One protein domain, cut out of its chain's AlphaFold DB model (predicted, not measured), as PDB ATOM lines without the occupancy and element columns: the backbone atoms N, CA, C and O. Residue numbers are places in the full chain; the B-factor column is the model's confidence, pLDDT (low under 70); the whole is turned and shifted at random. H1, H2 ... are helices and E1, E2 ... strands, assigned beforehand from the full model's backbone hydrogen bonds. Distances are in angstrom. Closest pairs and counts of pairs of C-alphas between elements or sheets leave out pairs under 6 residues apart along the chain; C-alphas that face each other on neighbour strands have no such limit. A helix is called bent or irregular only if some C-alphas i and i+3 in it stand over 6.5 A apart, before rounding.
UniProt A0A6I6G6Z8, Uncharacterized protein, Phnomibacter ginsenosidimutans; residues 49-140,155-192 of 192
ATOM      1  N   TYR A  49     212.170 265.417 259.213       91.12
ATOM      2  CA  TYR A  49     212.366 264.038 258.751       91.12
ATOM      3  C   TYR A  49     212.877 263.979 257.302       91.12
ATOM      4  O   TYR A  49     213.877 263.329 257.020       91.12
ATOM      5  N   LEU A  50     212.274 264.694 256.354       93.12
ATOM      6  CA  LEU A  50     212.758 264.643 254.966       93.12
ATOM      7  C   LEU A  50     214.165 265.263 254.786       93.12
ATOM      8  O   LEU A  50     214.811 265.014 253.770       93.12
ATOM      9  N   ASP A  51     214.679 266.008 255.770       92.44
ATOM     10  CA  ASP A  51     215.965 266.712 255.678       92.44
ATOM     11  C   ASP A  51     217.175 265.763 255.722       92.44
ATOM     12  O   ASP A  51     218.283 266.154 255.355       92.44
ATOM     13  N   ILE A  52     216.975 264.494 256.105       93.19
ATOM     14  CA  ILE A  52     217.999 263.449 255.945       93.19
ATOM     15  C   ILE A  52     218.328 263.182 254.468       93.19
ATOM     16  O   ILE A  52     219.408 262.680 254.146       93.19
ATOM     17  N   ILE A  53     217.402 263.518 253.563       95.06
ATOM     18  CA  ILE A  53     217.602 263.444 252.120       95.06
ATOM     19  C   ILE A  53     218.189 264.775 251.642       95.06
ATOM     20  O   ILE A  53     217.579 265.823 251.884       95.06
ATOM     21  N   PRO A  54     219.333 264.762 250.924       93.81
ATOM     22  CA  PRO A  54     219.904 265.966 250.334       93.81
ATOM     23  C   PRO A  54     218.869 266.741 249.519       93.81
ATOM     24  O   PRO A  54     218.095 266.148 248.767       93.81
ATOM     25  N   GLN A  55     218.868 268.066 249.655       92.25
ATOM     26  CA  GLN A  55     217.840 268.932 249.075       92.25
ATOM     27  C   GLN A  55     217.669 268.737 247.558       92.25
ATOM     28  O   GLN A  55     216.547 268.685 247.058       92.25
ATOM     29  N   ASP A  56     218.768 268.552 246.826       92.38
ATOM     30  CA  ASP A  56     218.780 268.300 245.379       92.38
ATOM     31  C   ASP A  56     218.174 266.941 244.978       92.38
ATOM     32  O   ASP A  56     217.958 266.682 243.793       92.38
ATOM     33  N   ARG A  57     217.874 266.078 245.956       95.88
ATOM     34  CA  ARG A  57     217.259 264.756 245.781       95.88
ATOM     35  C   ARG A  57     215.875 264.623 246.391       95.88
ATOM     36  O   ARG A  57     215.221 263.623 246.125       95.88
ATOM     37  N   GLN A  58     215.388 265.600 247.150       96.44
ATOM     38  CA  GLN A  58     214.081 265.489 247.810       96.44
ATOM     39  C   GLN A  58     212.931 265.313 246.805       96.44
ATOM     40  O   GLN A  58     212.056 264.476 247.018       96.44
ATOM     41  N   GLY A  59     212.971 266.011 245.663       97.44
ATOM     42  CA  GLY A  59     211.991 265.819 244.585       97.44
ATOM     43  C   GLY A  59     212.091 264.437 243.934       97.44
ATOM     44  O   GLY A  59     211.077 263.778 243.707       97.44
ATOM     45  N   LEU A  60     213.317 263.952 243.709       98.25
ATOM     46  CA  LEU A  60     213.581 262.610 243.181       98.25
ATOM     47  C   LEU A  60     213.067 261.523 244.138       98.25
ATOM     48  O   LEU A  60     212.412 260.573 243.709       98.25
ATOM     49  N   PHE A  61     213.311 261.699 245.438       98.12
ATOM     50  CA  PHE A  61     212.819 260.836 246.505       98.12
ATOM     51  C   PHE A  61     211.295 260.780 246.532       98.12
ATOM     52  O   PHE A  61     210.728 259.690 246.523       98.12
ATOM     53  N   ALA A  62     210.638 261.940 246.523       98.00
ATOM     54  CA  ALA A  62     209.186 262.024 246.596       98.00
ATOM     55  C   ALA A  62     208.506 261.363 245.390       98.00
ATOM     56  O   ALA A  62     207.544 260.617 245.561       98.00
ATOM     57  N   VAL A  63     209.032 261.584 244.181       98.38
ATOM     58  CA  VAL A  63     208.506 260.959 242.958       98.38
ATOM     59  C   VAL A  63     208.747 259.449 242.957       98.38
ATOM     60  O   VAL A  63     207.844 258.691 242.610       98.38
ATOM     61  N   ALA A  64     209.923 258.986 243.388       98.31
ATOM     62  CA  ALA A  64     210.194 257.555 243.501       98.31
ATOM     63  C   ALA A  64     209.262 256.885 244.525       98.31
ATOM     64  O   ALA A  64     208.656 255.857 244.227       98.31
ATOM     65  N   LEU A  65     209.071 257.509 245.692       98.06
ATOM     66  CA  LEU A  65     208.150 257.028 246.718       98.06
ATOM     67  C   LEU A  65     206.702 256.992 246.209       98.06
ATOM     68  O   LEU A  65     206.017 255.989 246.401       98.06
ATOM     69  N   TYR A  66     206.255 258.047 245.520       98.12
ATOM     70  CA  TYR A  66     204.945 258.108 244.868       98.12
ATOM     71  C   TYR A  66     204.706 256.900 243.955       98.12
ATOM     72  O   TYR A  66     203.704 256.201 244.108       98.12
ATOM     73  N   TRP A  67     205.643 256.623 243.047       98.00
ATOM     74  CA  TRP A  67     205.518 255.523 242.095       98.00
ATOM     75  C   TRP A  67     205.543 254.156 242.764       98.00
ATOM     76  O   TRP A  67     204.732 253.295 242.435       98.00
ATOM     77  N   THR A  68     206.432 253.962 243.734       96.38
ATOM     78  CA  THR A  68     206.516 252.730 244.518       96.38
ATOM     79  C   THR A  68     205.192 252.416 245.223       96.38
ATOM     80  O   THR A  68     204.696 251.293 245.124       96.38
ATOM     81  N   VAL A  69     204.580 253.411 245.873       96.75
ATOM     82  CA  VAL A  69     203.281 253.243 246.547       96.75
ATOM     83  C   VAL A  69     202.151 253.046 245.531       96.75
ATOM     84  O   VAL A  69     201.268 252.220 245.753       96.75
ATOM     85  N   LEU A  70     202.176 253.754 244.396       97.56
ATOM     86  CA  LEU A  70     201.175 253.595 243.337       97.56
ATOM     87  C   LEU A  70     201.182 252.183 242.739       97.56
ATOM     88  O   LEU A  70     200.122 251.572 242.591       97.56
ATOM     89  N   VAL A  71     202.363 251.658 242.413       96.94
ATOM     90  CA  VAL A  71     202.520 250.294 241.886       96.94
ATOM     91  C   VAL A  71     201.989 249.286 242.896       96.94
ATOM     92  O   VAL A  71     201.198 248.415 242.537       96.94
ATOM     93  N   ASP A  72     202.363 249.432 244.164       95.62
ATOM     94  CA  ASP A  72     201.901 248.552 245.227       95.62
ATOM     95  C   ASP A  72     200.367 248.544 245.373       95.62
ATOM     96  O   ASP A  72     199.743 247.479 245.325       95.62
ATOM     97  N   GLN A  73     199.743 249.723 245.454       95.25
ATOM     98  CA  GLN A  73     198.288 249.842 245.577       95.25
ATOM     99  C   GLN A  73     197.550 249.331 244.334       95.25
ATOM    100  O   GLN A  73     196.507 248.677 244.454       95.25
ATOM    101  N   THR A  74     198.105 249.572 243.140       96.62
ATOM    102  CA  THR A  74     197.559 249.045 241.881       96.62
ATOM    103  C   THR A  74     197.578 247.520 241.897       96.62
ATOM    104  O   THR A  74     196.571 246.885 241.561       96.62
ATOM    105  N   PHE A  75     198.693 246.929 242.339       96.00
ATOM    106  CA  PHE A  75     198.853 245.484 242.446       96.00
ATOM    107  C   PHE A  75     197.864 244.888 243.444       96.00
ATOM    108  O   PHE A  75     197.125 243.964 243.101       96.00
ATOM    109  N   TYR A  76     197.792 245.454 244.649       94.44
ATOM    110  CA  TYR A  76     196.871 245.004 245.688       94.44
ATOM    111  C   TYR A  76     195.410 245.013 245.215       94.44
ATOM    112  O   TYR A  76     194.678 244.041 245.421       94.44
ATOM    113  N   SER A  77     195.000 246.086 244.534       94.94
ATOM    114  CA  SER A  77     193.606 246.297 244.131       94.94
ATOM    115  C   SER A  77     193.170 245.425 242.955       94.94
ATOM    116  O   SER A  77     192.005 245.045 242.872       94.94
ATOM    117  N   ASN A  78     194.087 245.090 242.042       96.38
ATOM    118  CA  ASN A  78     193.740 244.434 240.775       96.38
ATOM    119  C   ASN A  78     194.244 242.989 240.664       96.38
ATOM    120  O   ASN A  78     193.682 242.209 239.900       96.38
ATOM    121  N   TYR A  79     195.274 242.619 241.426       94.81
ATOM    122  CA  TYR A  79     195.983 241.342 241.298       94.81
ATOM    123  C   TYR A  79     196.163 240.671 242.667       94.81
ATOM    124  O   TYR A  79     197.202 240.089 242.979       94.81
ATOM    125  N   ARG A  80     195.116 240.734 243.502       93.06
ATOM    126  CA  ARG A  80     195.131 240.294 244.909       93.06
ATOM    127  C   ARG A  80     195.605 238.853 245.116       93.06
ATOM    128  O   ARG A  80     196.260 238.572 246.113       93.06
ATOM    129  N   GLN A  81     195.309 237.954 244.176       93.19
ATOM    130  CA  GLN A  81     195.741 236.551 244.236       93.19
ATOM    131  C   GLN A  81     197.271 236.401 244.187       93.19
ATOM    132  O   GLN A  81     197.820 235.539 244.865       93.19
ATOM    133  N   SER A  82     197.956 237.275 243.448       92.31
ATOM    134  CA  SER A  82     199.416 237.243 243.272       92.31
ATOM    135  C   SER A  82     200.150 238.269 244.141       92.31
ATOM    136  O   SER A  82     201.382 238.316 244.149       92.31
ATOM    137  N   TYR A  83     199.409 239.094 244.884       93.00
ATOM    138  CA  TYR A  83     199.957 240.217 245.641       93.00
ATOM    139  C   TYR A  83     200.916 239.778 246.750       93.00
ATOM    140  O   TYR A  83     201.938 240.422 246.956       93.00
ATOM    141  N   GLN A  84     200.657 238.657 247.431       90.62
ATOM    142  CA  GLN A  84     201.555 238.197 248.495       90.62
ATOM    143  C   GLN A  84     202.964 237.879 247.962       90.62
ATOM    144  O   GLN A  84     203.959 238.153 248.633       90.62
ATOM    145  N   THR A  85     203.062 237.331 246.749       90.88
ATOM    146  CA  THR A  85     204.346 237.083 246.081       90.88
ATOM    147  C   THR A  85     205.050 238.394 245.748       90.88
ATOM    148  O   THR A  85     206.242 238.525 246.022       90.88
ATOM    149  N   PHE A  86     204.311 239.365 245.206       92.31
ATOM    150  CA  PHE A  86     204.822 240.703 244.909       92.31
ATOM    151  C   PHE A  86     205.351 241.393 246.177       92.31
ATOM    152  O   PHE A  86     206.527 241.745 246.243       92.31
ATOM    153  N   GLN A  87     204.528 241.476 247.225       90.94
ATOM    154  CA  GLN A  87     204.856 242.134 248.491       90.94
ATOM    155  C   GLN A  87     206.132 241.570 249.127       90.94
ATOM    156  O   GLN A  87     206.967 242.334 249.605       90.94
ATOM    157  N   ARG A  88     206.320 240.243 249.114       88.38
ATOM    158  CA  ARG A  88     207.526 239.602 249.670       88.38
ATOM    159  C   ARG A  88     208.802 239.939 248.900       88.38
ATOM    160  O   ARG A  88     209.874 239.910 249.494       88.38
ATOM    161  N   LYS A  89     208.700 240.200 247.595       87.88
ATOM    162  CA  LYS A  89     209.849 240.532 246.741       87.88
ATOM    163  C   LYS A  89     210.206 242.011 246.812       87.88
ATOM    164  O   LYS A  89     211.383 242.346 246.758       87.88
ATOM    165  N   THR A  90     209.203 242.881 246.905       87.81
ATOM    166  CA  THR A  90     209.400 244.328 246.782       87.81
ATOM    167  C   THR A  90     209.491 245.038 248.125       87.81
ATOM    168  O   THR A  90     210.242 246.003 248.244       87.81
ATOM    169  N   LEU A  91     208.750 244.567 249.136       85.50
ATOM    170  CA  LEU A  91     208.630 245.202 250.455       85.50
ATOM    171  C   LEU A  91     208.306 246.703 250.360       85.50
ATOM    172  O   LEU A  91     208.782 247.514 251.154       85.50
ATOM    173  N   TYR A  92     207.505 247.076 249.360       91.38
ATOM    174  CA  TYR A  92     207.159 248.469 249.112       91.38
ATOM    175  C   TYR A  92     206.373 249.079 250.284       91.38
ATOM    176  O   TYR A  92     205.468 248.420 250.817       91.38
ATOM    177  N   PRO A  93     206.698 250.331 250.680       90.62
ATOM    178  CA  PRO A  93     205.979 251.030 251.731       90.62
ATOM    179  C   PRO A  93     204.498 251.175 251.414       90.62
ATOM    180  O   PRO A  93     204.105 251.370 250.264       90.62
ATOM    181  N   LYS A  94     203.687 251.194 252.468       90.75
ATOM    182  CA  LYS A  94     202.328 251.727 252.435       90.75
ATOM    183  C   LYS A  94     202.364 253.185 252.852       90.75
ATOM    184  O   LYS A  94     203.073 253.558 253.786       90.75
ATOM    185  N   PHE A  95     201.579 254.004 252.166       91.62
ATOM    186  CA  PHE A  95     201.369 255.390 252.552       91.62
ATOM    187  C   PHE A  95     200.036 255.512 253.278       91.62
ATOM    188  O   PHE A  95     199.007 255.083 252.752       91.62
ATOM    189  N   ILE A  96     200.060 256.056 254.488       87.69
ATOM    190  CA  ILE A  96     198.917 256.038 255.402       87.69
ATOM    191  C   ILE A  96     198.667 257.406 256.040       87.69
ATOM    192  O   ILE A  96     199.543 258.274 256.096       87.69
ATOM    193  N   GLY A  97     197.438 257.602 256.513       80.19
ATOM    194  CA  GLY A  97     197.047 258.795 257.249       80.19
ATOM    195  C   GLY A  97     197.669 258.821 258.644       80.19
ATOM    196  O   GLY A  97     198.121 257.804 259.174       80.19
ATOM    197  N   ASN A  98     197.698 260.003 259.251       78.12
ATOM    198  CA  ASN A  98     198.347 260.191 260.546       78.12
ATOM    199  C   ASN A  98     197.526 259.574 261.679       78.12
ATOM    200  O   ASN A  98     196.316 259.803 261.758       78.12
ATOM    201  N   CYS A  99     198.187 258.870 262.603       66.12
ATOM    202  CA  CYS A  99     197.529 258.428 263.835       66.12
ATOM    203  C   CYS A  99     197.417 259.525 264.881       66.12
ATOM    204  O   CYS A  99     196.340 259.753 265.426       66.12
ATOM    205  N   THR A 100     198.533 260.191 265.161       56.69
ATOM    206  CA  THR A 100     198.682 261.060 266.335       56.69
ATOM    207  C   THR A 100     199.390 262.378 266.023       56.69
ATOM    208  O   THR A 100     199.632 263.175 266.926       56.69
ATOM    209  N   ALA A 101     199.709 262.642 264.753       51.31
ATOM    210  CA  ALA A 101     200.410 263.860 264.367       51.31
ATOM    211  C   ALA A 101     199.441 265.035 264.108       51.31
ATOM    212  O   ALA A 101     198.409 264.844 263.452       51.31
ATOM    213  N   PRO A 102     199.783 266.265 264.546       51.44
ATOM    214  CA  PRO A 102     199.169 267.501 264.073       51.44
ATOM    215  C   PRO A 102     199.543 267.660 262.605       51.44
ATOM    216  O   PRO A 102     200.641 268.081 262.259       51.44
ATOM    217  N   SER A 103     198.666 267.230 261.720       46.34
ATOM    218  CA  SER A 103     198.936 267.328 260.299       46.34
ATOM    219  C   SER A 103     197.614 267.292 259.570       46.34
ATOM    220  O   SER A 103     197.108 266.200 259.339       46.34
ATOM    221  N   LEU A 104     197.119 268.488 259.228       57.16
ATOM    222  CA  LEU A 104     196.557 268.919 257.930       57.16
ATOM    223  C   LEU A 104     195.418 268.122 257.273       57.16
ATOM    224  O   LEU A 104     194.784 268.598 256.337       57.16
ATOM    225  N   MET A 105     195.093 266.955 257.802       49.00
ATOM    226  CA  MET A 105     194.007 266.067 257.450       49.00
ATOM    227  C   MET A 105     193.374 265.611 258.768       49.00
ATOM    228  O   MET A 105     194.065 265.430 259.774       49.00
ATOM    229  N   SER A 106     192.050 265.448 258.794       51.31
ATOM    230  CA  SER A 106     191.388 264.723 259.884       51.31
ATOM    231  C   SER A 106     192.123 263.403 260.120       51.31
ATOM    232  O   SER A 106     192.503 262.769 259.141       51.31
ATOM    233  N   SER A 107     192.346 263.010 261.381       58.66
ATOM    234  CA  SER A 107     193.025 261.749 261.716       58.66
ATOM    235  C   SER A 107     192.458 260.603 260.871       58.66
ATOM    236  O   SER A 107     191.290 260.240 260.987       58.66
ATOM    237  N   GLU A 108     193.300 260.077 259.988       68.75
ATOM    238  CA  GLU A 108     193.034 258.937 259.111       68.75
ATOM    239  C   GLU A 108     193.981 257.800 259.512       68.75
ATOM    240  O   GLU A 108     194.602 257.143 258.676       68.75
ATOM    241  N   CYS A 109     194.130 257.630 260.829       72.06
ATOM    242  CA  CYS A 109     195.001 256.658 261.476       72.06
ATOM    243  C   CYS A 109     194.835 255.280 260.829       72.06
ATOM    244  O   CYS A 109     193.834 254.597 261.026       72.06
ATOM    245  N   GLY A 110     195.829 254.878 260.036       69.56
ATOM    246  CA  GLY A 110     195.887 253.546 259.427       69.56
ATOM    247  C   GLY A 110     195.094 253.373 258.150       69.56
ATOM    248  O   GLY A 110     195.099 252.288 257.574       69.56
ATOM    249  N   HIS A 111     194.447 254.428 257.672       83.38
ATOM    250  CA  HIS A 111     193.827 254.404 256.362       83.38
ATOM    251  C   HIS A 111     194.888 254.652 255.295       83.38
ATOM    252  O   HIS A 111     195.614 255.650 255.341       83.38
ATOM    253  N   HIS A 112     194.949 253.737 254.330       88.12
ATOM    254  CA  HIS A 112     195.777 253.875 253.141       88.12
ATOM    255  C   HIS A 112     195.394 255.146 252.387       88.12
ATOM    256  O   HIS A 112     194.219 255.399 252.121       88.12
ATOM    257  N   GLN A 113     196.402 255.937 252.049       91.06
ATOM    258  CA  GLN A 113     196.254 257.213 251.369       91.06
ATOM    259  C   GLN A 113     196.562 257.066 249.893       91.06
ATOM    260  O   GLN A 113     197.453 256.311 249.501       91.06
ATOM    261  N   HIS A 114     195.868 257.853 249.075       93.69
ATOM    262  CA  HIS A 114     196.176 257.925 247.655       93.69
ATOM    263  C   HIS A 114     197.624 258.419 247.447       93.69
ATOM    264  O   HIS A 114     197.997 259.422 248.063       93.69
ATOM    265  N   PRO A 115     198.433 257.823 246.548       95.38
ATOM    266  CA  PRO A 115     199.846 258.168 246.382       95.38
ATOM    267  C   PRO A 115     200.082 259.652 246.086       95.38
ATOM    268  O   PRO A 115     201.031 260.234 246.597       95.38
ATOM    269  N   ARG A 116     199.189 260.318 245.335       95.06
ATOM    270  CA  ARG A 116     199.259 261.779 245.071       95.06
ATOM    271  C   ARG A 116     199.394 262.632 246.342       95.06
ATOM    272  O   ARG A 116     199.958 263.721 246.274       95.06
ATOM    273  N   ARG A 117     198.915 262.154 247.496       93.94
ATOM    274  CA  ARG A 117     199.086 262.832 248.788       93.94
ATOM    275  C   ARG A 117     200.565 262.967 249.191       93.94
ATOM    276  O   ARG A 117     200.890 263.921 249.879       93.94
ATOM    277  N   ILE A 118     201.465 262.102 248.714       96.19
ATOM    278  CA  ILE A 118     202.927 262.233 248.897       96.19
ATOM    279  C   ILE A 118     203.430 263.540 248.275       96.19
ATOM    280  O   ILE A 118     204.144 264.301 248.920       96.19
ATOM    281  N   LEU A 119     203.018 263.820 247.035       95.94
ATOM    282  CA  LEU A 119     203.424 265.020 246.295       95.94
ATOM    283  C   LEU A 119     202.813 266.300 246.880       95.94
ATOM    284  O   LEU A 119     203.390 267.374 246.751       95.94
ATOM    285  N   GLN A 120     201.663 266.181 247.549       93.38
ATOM    286  CA  GLN A 120     201.090 267.270 248.339       93.38
ATOM    287  C   GLN A 120     201.909 267.504 249.613       93.38
ATOM    288  O   GLN A 120     202.345 268.626 249.858       93.38
ATOM    289  N   ALA A 121     202.179 266.441 250.376       92.56
ATOM    290  CA  ALA A 121     202.801 266.519 251.693       92.56
ATOM    291  C   ALA A 121     204.148 267.250 251.683       92.56
ATOM    292  O   ALA A 121     204.394 268.076 252.554       92.56
ATOM    293  N   ILE A 122     205.001 267.000 250.683       94.75
ATOM    294  CA  ILE A 122     206.363 267.563 250.624       94.75
ATOM    295  C   ILE A 122     206.423 269.097 250.608       94.75
ATOM    296  O   ILE A 122     207.441 269.661 251.000       94.75
ATOM    297  N   ASN A 123     205.339 269.756 250.191       93.62
ATOM    298  CA  ASN A 123     205.216 271.212 250.117       93.62
ATOM    299  C   ASN A 123     204.064 271.746 250.986       93.62
ATOM    300  O   ASN A 123     203.689 272.910 250.864       93.62
ATOM    301  N   ASP A 124     203.486 270.912 251.852       89.81
ATOM    302  CA  ASP A 124     202.330 271.282 252.663       89.81
ATOM    303  C   ASP A 124     202.756 272.028 253.936       89.81
ATOM    304  O   ASP A 124     203.106 271.426 254.953       89.81
ATOM    305  N   THR A 125     202.783 273.360 253.861       81.38
ATOM    306  CA  THR A 125     203.283 274.240 254.933       81.38
ATOM    307  C   THR A 125     202.200 274.775 255.866       81.38
ATOM    308  O   THR A 125     202.508 275.565 256.757       81.38
ATOM    309  N   ALA A 126     200.926 274.453 255.645       70.56
ATOM    310  CA  ALA A 126     199.878 274.948 256.531       70.56
ATOM    311  C   ALA A 126     199.957 274.228 257.902       70.56
ATOM    312  O   ALA A 126     200.198 273.032 257.969       70.56
ATOM    313  N   ASP A 127     199.750 274.925 259.024       63.97
ATOM    314  CA  ASP A 127     199.448 274.276 260.315       63.97
ATOM    315  C   ASP A 127     197.950 274.471 260.564       63.97
ATOM    316  O   ASP A 127     197.500 275.555 260.927       63.97
ATOM    317  N   GLN A 128     197.152 273.432 260.305       59.31
ATOM    318  CA  GLN A 128     195.698 273.444 260.543       59.31
ATOM    319  C   GLN A 128     195.353 273.153 262.015       59.31
ATOM    320  O   GLN A 128     194.180 272.986 262.355       59.31
ATOM    321  N   GLY A 129     196.347 273.079 262.902       51.97
ATOM    322  CA  GLY A 129     196.134 272.717 264.292       51.97
ATOM    323  C   GLY A 129     195.949 271.210 264.489       51.97
ATOM    324  O   GLY A 129     195.917 270.415 263.550       51.97
ATOM    325  N   ASN A 130     195.820 270.805 265.751       53.19
ATOM    326  CA  ASN A 130     195.226 269.519 266.101       53.19
ATOM    327  C   ASN A 130     193.828 269.807 266.658       53.19
ATOM    328  O   ASN A 130     193.689 270.678 267.511       53.19
ATOM    329  N   ARG A 131     192.785 269.120 266.172       47.91
ATOM    330  CA  ARG A 131     191.423 269.276 266.728       47.91
ATOM    331  C   ARG A 131     191.287 268.675 268.126       47.91
ATOM    332  O   ARG A 131     190.323 268.980 268.819       47.91
ATOM    333  N   PHE A 132     192.219 267.811 268.505       49.72
ATOM    334  CA  PHE A 132     192.266 267.155 269.799       49.72
ATOM    335  C   PHE A 132     193.536 267.633 270.505       49.72
ATOM    336  O   PHE A 132     194.569 267.748 269.845       49.72
ATOM    337  N   ASP A 133     193.467 267.918 271.809       50.09
ATOM    338  CA  ASP A 133     194.600 268.296 272.677       50.09
ATOM    339  C   ASP A 133     195.600 267.132 272.839       50.09
ATOM    340  O   ASP A 133     195.889 266.651 273.930       50.09
ATOM    341  N   PHE A 134     196.086 266.604 271.722       55.75
ATOM    342  CA  PHE A 134     197.090 265.564 271.675       55.75
ATOM    343  C   PHE A 134     198.441 266.198 271.984       55.75
ATOM    344  O   PHE A 134     198.760 267.271 271.462       55.75
ATOM    345  N   GLU A 135     199.239 265.520 272.805       54.91
ATOM    346  CA  GLU A 135     200.555 265.987 273.234       54.91
ATOM    347  C   GLU A 135     201.486 266.179 272.022       54.91
ATOM    348  O   GLU A 135     202.205 265.270 271.606       54.91
ATOM    349  N   ARG A 136     201.518 267.401 271.466       59.69
ATOM    350  CA  ARG A 136     202.527 267.857 270.487       59.69
ATOM    351  C   ARG A 136     203.955 267.656 271.013       59.69
ATOM    352  O   ARG A 136     204.902 267.611 270.234       59.69
ATOM    353  N   GLU A 137     204.108 267.512 272.329       62.66
ATOM    354  CA  GLU A 137     205.384 267.365 273.024       62.66
ATOM    355  C   GLU A 137     206.249 266.221 272.485       62.66
ATOM    356  O   GLU A 137     207.464 266.397 272.382       62.66
ATOM    357  N   ILE A 138     205.657 265.098 272.051       68.06
ATOM    358  CA  ILE A 138     206.442 263.954 271.553       68.06
ATOM    359  C   ILE A 138     207.187 264.257 270.242       68.06
ATOM    360  O   ILE A 138     208.259 263.695 270.013       68.06
ATOM    361  N   PHE A 139     206.651 265.163 269.413       73.75
ATOM    362  CA  PHE A 139     207.220 265.546 268.114       73.75
ATOM    363  C   PHE A 139     207.847 266.942 268.115       73.75
ATOM    364  O   PHE A 139     208.483 267.322 267.136       73.75
ATOM    365  N   ARG A 140     207.738 267.698 269.215       76.94
ATOM    366  CA  ARG A 140     208.305 269.050 269.342       76.94
ATOM    367  C   ARG A 140     209.814 269.089 269.082       76.94
ATOM    368  O   ARG A 140     210.332 270.042 268.517       76.94
ATOM    369  N   SER A 155     208.541 268.313 236.840       94.62
ATOM    370  CA  SER A 155     209.412 267.874 235.741       94.62
ATOM    371  C   SER A 155     210.023 266.490 235.982       94.62
ATOM    372  O   SER A 155     210.299 265.768 235.024       94.62
ATOM    373  N   ILE A 156     210.228 266.116 237.248       96.81
ATOM    374  CA  ILE A 156     210.732 264.801 237.652       96.81
ATOM    375  C   ILE A 156     209.640 263.746 237.466       96.81
ATOM    376  O   ILE A 156     209.930 262.665 236.965       96.81
ATOM    377  N   LEU A 157     208.394 264.062 237.830       96.12
ATOM    378  CA  LEU A 157     207.246 263.173 237.676       96.12
ATOM    379  C   LEU A 157     207.026 262.793 236.208       96.12
ATOM    380  O   LEU A 157     206.871 261.611 235.913       96.12
ATOM    381  N   GLU A 158     207.097 263.768 235.297       93.69
ATOM    382  CA  GLU A 158     206.990 263.519 233.854       93.69
ATOM    383  C   GLU A 158     208.119 262.615 233.340       93.69
ATOM    384  O   GLU A 158     207.862 261.631 232.649       93.69
ATOM    385  N   GLN A 159     209.368 262.883 233.735       92.75
ATOM    386  CA  GLN A 159     210.513 262.037 233.366       92.75
ATOM    387  C   GLN A 159     210.409 260.622 233.943       92.75
ATOM    388  O   GLN A 159     210.823 259.652 233.307       92.75
ATOM    389  N   ALA A 160     209.860 260.496 235.150       96.75
ATOM    390  CA  ALA A 160     209.736 259.224 235.841       96.75
ATOM    391  C   ALA A 160     208.758 258.268 235.154       96.75
ATOM    392  O   ALA A 160     208.939 257.064 235.289       96.75
ATOM    393  N   ARG A 161     207.767 258.761 234.394       96.00
ATOM    394  CA  ARG A 161     206.761 257.907 233.734       96.00
ATOM    395  C   ARG A 161     207.394 256.814 232.880       96.00
ATOM    396  O   ARG A 161     207.129 255.638 233.113       96.00
ATOM    397  N   GLU A 162     208.256 257.187 231.937       95.81
ATOM    398  CA  GLU A 162     208.885 256.206 231.040       95.81
ATOM    399  C   GLU A 162     209.861 255.294 231.791       95.81
ATOM    400  O   GLU A 162     209.886 254.092 231.548       95.81
ATOM    401  N   VAL A 163     210.597 255.828 232.771       97.12
ATOM    402  CA  VAL A 163     211.491 255.012 233.607       97.12
ATOM    403  C   VAL A 163     210.698 253.950 234.365       97.12
ATOM    404  O   VAL A 163     211.044 252.777 234.322       97.12
ATOM    405  N   MET A 164     209.614 254.340 235.032       97.50
ATOM    406  CA  MET A 164     208.810 253.422 235.837       97.50
ATOM    407  C   MET A 164     208.058 252.406 234.985       97.50
ATOM    408  O   MET A 164     207.904 251.260 235.400       97.50
ATOM    409  N   LYS A 165     207.629 252.794 233.783       97.56
ATOM    410  CA  LYS A 165     207.053 251.877 232.798       97.56
ATOM    411  C   LYS A 165     208.043 250.786 232.393       97.56
ATOM    412  O   LYS A 165     207.662 249.616 232.371       97.56
ATOM    413  N   ASP A 166     209.297 251.154 232.126       97.38
ATOM    414  CA  ASP A 166     210.363 250.197 231.815       97.38
ATOM    415  C   ASP A 166     210.650 249.265 233.005       97.38
ATOM    416  O   ASP A 166     210.741 248.054 232.811       97.38
ATOM    417  N   GLU A 167     210.714 249.786 234.237       96.19
ATOM    418  CA  GLU A 167     210.913 248.967 235.448       96.19
ATOM    419  C   GLU A 167     209.763 247.972 235.671       96.19
ATOM    420  O   GLU A 167     209.982 246.810 236.013       96.19
ATOM    421  N   ILE A 168     208.520 248.410 235.451       96.25
ATOM    422  CA  ILE A 168     207.326 247.563 235.548       96.25
ATOM    423  C   ILE A 168     207.375 246.462 234.493       96.25
ATOM    424  O   ILE A 168     207.170 245.291 234.816       96.25
ATOM    425  N   LYS A 169     207.671 246.827 233.242       97.62
ATOM    426  CA  LYS A 169     207.834 245.869 232.151       97.62
ATOM    427  C   LYS A 169     208.887 244.819 232.507       97.62
ATOM    428  O   LYS A 169     208.587 243.628 232.452       97.62
ATOM    429  N   GLU A 170     210.077 245.255 232.916       96.44
ATOM    430  CA  GLU A 170     211.184 244.370 233.290       96.44
ATOM    431  C   GLU A 170     210.791 243.435 234.444       96.44
ATOM    432  O   GLU A 170     211.049 242.231 234.378       96.44
ATOM    433  N   TYR A 171     210.117 243.950 235.478       94.88
ATOM    434  CA  TYR A 171     209.651 243.133 236.597       94.88
ATOM    435  C   TYR A 171     208.676 242.042 236.139       94.88
ATOM    436  O   TYR A 171     208.854 240.871 236.476       94.88
ATOM    437  N   PHE A 172     207.649 242.394 235.364       95.75
ATOM    438  CA  PHE A 172     206.643 241.424 234.932       95.75
ATOM    439  C   PHE A 172     207.223 240.384 233.973       95.75
ATOM    440  O   PHE A 172     206.983 239.198 234.174       95.75
ATOM    441  N   GLU A 173     208.053 240.791 233.009       96.25
ATOM    442  CA  GLU A 173     208.696 239.862 232.068       96.25
ATOM    443  C   GLU A 173     209.588 238.828 232.782       96.25
ATOM    444  O   GLU A 173     209.636 237.672 232.363       96.25
ATOM    445  N   ASN A 174     210.242 239.205 233.889       95.38
ATOM    446  CA  ASN A 174     211.204 238.340 234.582       95.38
ATOM    447  C   ASN A 174     210.664 237.634 235.835       95.38
ATOM    448  O   ASN A 174     211.240 236.637 236.281       95.38
ATOM    449  N   HIS A 175     209.610 238.154 236.465       92.50
ATOM    450  CA  HIS A 175     209.192 237.693 237.791       92.50
ATOM    451  C   HIS A 175     207.737 237.265 237.899       92.50
ATOM    452  O   HIS A 175     207.461 236.473 238.807       92.50
ATOM    453  N   GLN A 176     206.847 237.786 237.047       91.69
ATOM    454  CA  GLN A 176     205.410 237.476 237.036       91.69
ATOM    455  C   GLN A 176     204.827 237.555 235.609       91.69
ATOM    456  O   GLN A 176     203.921 238.357 235.361       91.69
ATOM    457  N   PRO A 177     205.344 236.759 234.650       94.12
ATOM    458  CA  PRO A 177     204.955 236.854 233.240       94.12
ATOM    459  C   PRO A 177     203.490 236.470 232.990       94.12
ATOM    460  O   PRO A 177     202.960 236.718 231.909       94.12
ATOM    461  N   GLU A 178     202.819 235.870 233.978       93.38
ATOM    462  CA  GLU A 178     201.389 235.576 233.946       93.38
ATOM    463  C   GLU A 178     200.497 236.830 234.003       93.38
ATOM    464  O   GLU A 178     199.320 236.754 233.650       93.38
ATOM    465  N   ILE A 179     201.034 237.977 234.432       94.50
ATOM    466  CA  ILE A 179     200.324 239.259 234.455       94.50
ATOM    467  C   ILE A 179     200.786 240.113 233.271       94.50
ATOM    468  O   ILE A 179     201.974 240.368 233.086       94.50
ATOM    469  N   SER A 180     199.827 240.617 232.492       96.75
ATOM    470  CA  SER A 180     200.108 241.553 231.403       96.75
ATOM    471  C   SER A 180     200.626 242.889 231.948       96.75
ATOM    472  O   SER A 180     199.874 243.661 232.553       96.75
ATOM    473  N   TRP A 181     201.907 243.186 231.707       96.81
ATOM    474  CA  TRP A 181     202.525 244.439 232.156       96.81
ATOM    475  C   TRP A 181     201.873 245.671 231.517       96.81
ATOM    476  O   TRP A 181     201.795 246.720 232.153       96.81
ATOM    477  N   THR A 182     201.357 245.556 230.289       97.56
ATOM    478  CA  THR A 182     200.670 246.656 229.593       97.56
ATOM    479  C   THR A 182     199.316 246.965 230.226       97.56
ATOM    480  O   THR A 182     198.966 248.134 230.406       97.56
ATOM    481  N   GLU A 183     198.562 245.935 230.620       97.44
ATOM    482  CA  GLU A 183     197.309 246.107 231.362       97.44
ATOM    483  C   GLU A 183     197.557 246.673 232.760       97.44
ATOM    484  O   GLU A 183     196.828 247.566 233.197       97.44
ATOM    485  N   PHE A 184     198.599 246.188 233.441       97.56
ATOM    486  CA  PHE A 184     199.012 246.716 234.736       97.56
ATOM    487  C   PHE A 184     199.373 248.202 234.633       97.56
ATOM    488  O   PHE A 184     198.836 249.021 235.377       97.56
ATOM    489  N   TRP A 185     200.219 248.564 233.666       97.69
ATOM    490  CA  TRP A 185     200.614 249.952 233.425       97.69
ATOM    491  C   TRP A 185     199.407 250.848 233.138       97.69
ATOM    492  O   TRP A 185     199.266 251.904 233.748       97.69
ATOM    493  N   THR A 186     198.470 250.384 232.305       97.62
ATOM    494  CA  THR A 186     197.229 251.120 232.002       97.62
ATOM    495  C   THR A 186     196.406 251.410 233.262       97.62
ATOM    496  O   THR A 186     195.710 252.421 233.329       97.62
ATOM    497  N   LYS A 187     196.450 250.530 234.271       97.44
ATOM    498  CA  LYS A 187     195.789 250.756 235.563       97.44
ATOM    499  C   LYS A 187     196.529 251.796 236.399       97.44
ATOM    500  O   LYS A 187     195.862 252.669 236.936       97.44
ATOM    501  N   CYS A 188     197.863 251.763 236.444       96.12
ATOM    502  CA  CYS A 188     198.643 252.824 237.088       96.12
ATOM    503  C   CYS A 188     198.372 254.194 236.451       96.12
ATOM    504  O   CYS A 188     198.170 255.169 237.166       96.12
ATOM    505  N   GLU A 189     198.303 254.269 235.118       94.25
ATOM    506  CA  GLU A 189     198.063 255.527 234.399       94.25
ATOM    507  C   GLU A 189     196.709 256.172 234.700       94.25
ATOM    508  O   GLU A 189     196.576 257.386 234.582       94.25
ATOM    509  N   ARG A 190     195.705 255.390 235.110       94.19
ATOM    510  CA  ARG A 190     194.384 255.921 235.490       94.19
ATOM    511  C   ARG A 190     194.392 256.654 236.833       94.19
ATOM    512  O   ARG A 190     193.469 257.418 237.090       94.19
ATOM    513  N   GLU A 191     195.414 256.428 237.655       89.31
ATOM    514  CA  GLU A 191     195.582 257.043 238.978       89.31
ATOM    515  C   GLU A 191     196.532 258.264 238.953       89.31
ATOM    516  O   GLU A 191     196.683 258.961 239.967       89.31
ATOM    517  N   LEU A 192     197.195 258.515 237.809       84.12
ATOM    518  CA  LEU A 192     198.102 259.652 237.584       84.12
ATOM    519  C   LEU A 192     197.366 260.971 237.576       84.12
ATOM    520  O   LEU A 192     197.816 261.885 238.309       84.12
TER     521      LEU A 192
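What this domain is: This is residues 49 to 140 and 155 to 192 of the 192 residues of an uncharacterized protein of Phnomibacter ginsenosidimutans (UniProt A0A6I6G6Z8). One long helix, H2, runs through the core, with the helical hairpin H6 and H7 packed on one side of it and the short helix H4 and the strand E1 on the other. H3 folds back from the last residues of H2, while a loose arm of loops around residues 127 to 136, ending in H5, reaches far from this body and makes much of the longest axis. The printed part has 130 residues, mostly helix, with seven named helices and one named strand in the order H1, H2, H3, E1, H4, H5, H6, H7. It is only just loose, close to compact, with a radius of gyration of the C-alphas of 16.9 A, and spans 51 by 34 by 24 A.

How they stand to each other: The hub is H2, residues 55 to 78, touching four helices. Its residues 59 to 67 touch H6, residues 155 to 175, at a steep tilt of 45 degrees, the same way; the closest C-alphas, of Val 63 and Leu 157, are 5.9 A apart. H7, residues 181 to 189, touches H2 at Thr 74 and Cys 188, C-alphas 6.2 A apart, a steep tilt of 64 degrees. H6 and H7 form a helical hairpin at a shallow tilt of 30 degrees, opposite ways, closest at the C-alphas of Lys 169 and Trp 181, 5.5 A. H4, residues 116 to 121, touches residues 62 to 66 of H2, with the C-alphas of Tyr 66 and Ile 118 closest at 6.1 A. H2 and H3, residues 80 to 90, are a helical hairpin that only just touches, with 3 pairs of C-alphas within 8 A, the closest Tyr 76 and Tyr 83 at 5.7 A. E1, residues 94 to 96, pairs with no named strand; its closest C-alpha to H2 is Lys 94, 6.2 A from that of Val 69. H1, residues 49 to 52, is close to H2 but not clearly touching, and H5, residues 137 to 140, touches no helix. Every O i to N i+4 pair is within hydrogen-bond range in H4 and H7, against 18 of 20 in H2, 5 of 7 in H3 and 15 of 17 in H6; H1 and H5 are too short for such a pair.

Where its parts are: H2 is 35.4 A long, from C-alpha 55 at (217.840, 268.932, 249.075) to C-alpha 78 at (193.740, 244.434, 240.775). H6 is 30.3 A long, with a kink of 30 degrees near residue 162. H3 measures 14.9 A and H7 12.2 A, ending at C-alpha 189, (198.063, 255.527, 234.399). H2 and H3 are irregular: C-alphas 56 and 59 are 7.3 A apart, C-alphas 81 and 84 are 7.4 A apart.

The domain as a whole: The C-alphas of Asp 133 and Glu 173 are farthest apart, 51.5 A. Residues 141 to 154 are not printed, and C-alphas 140 and 155 are 33.6 A apart across the cut. The links E1 to H4 and H4 to H5 are long, with 19 and 15 residues. Mean pLDDT of the printed part is 86.7; residues 99 to 108, 110 and 127 to 138 are under 70.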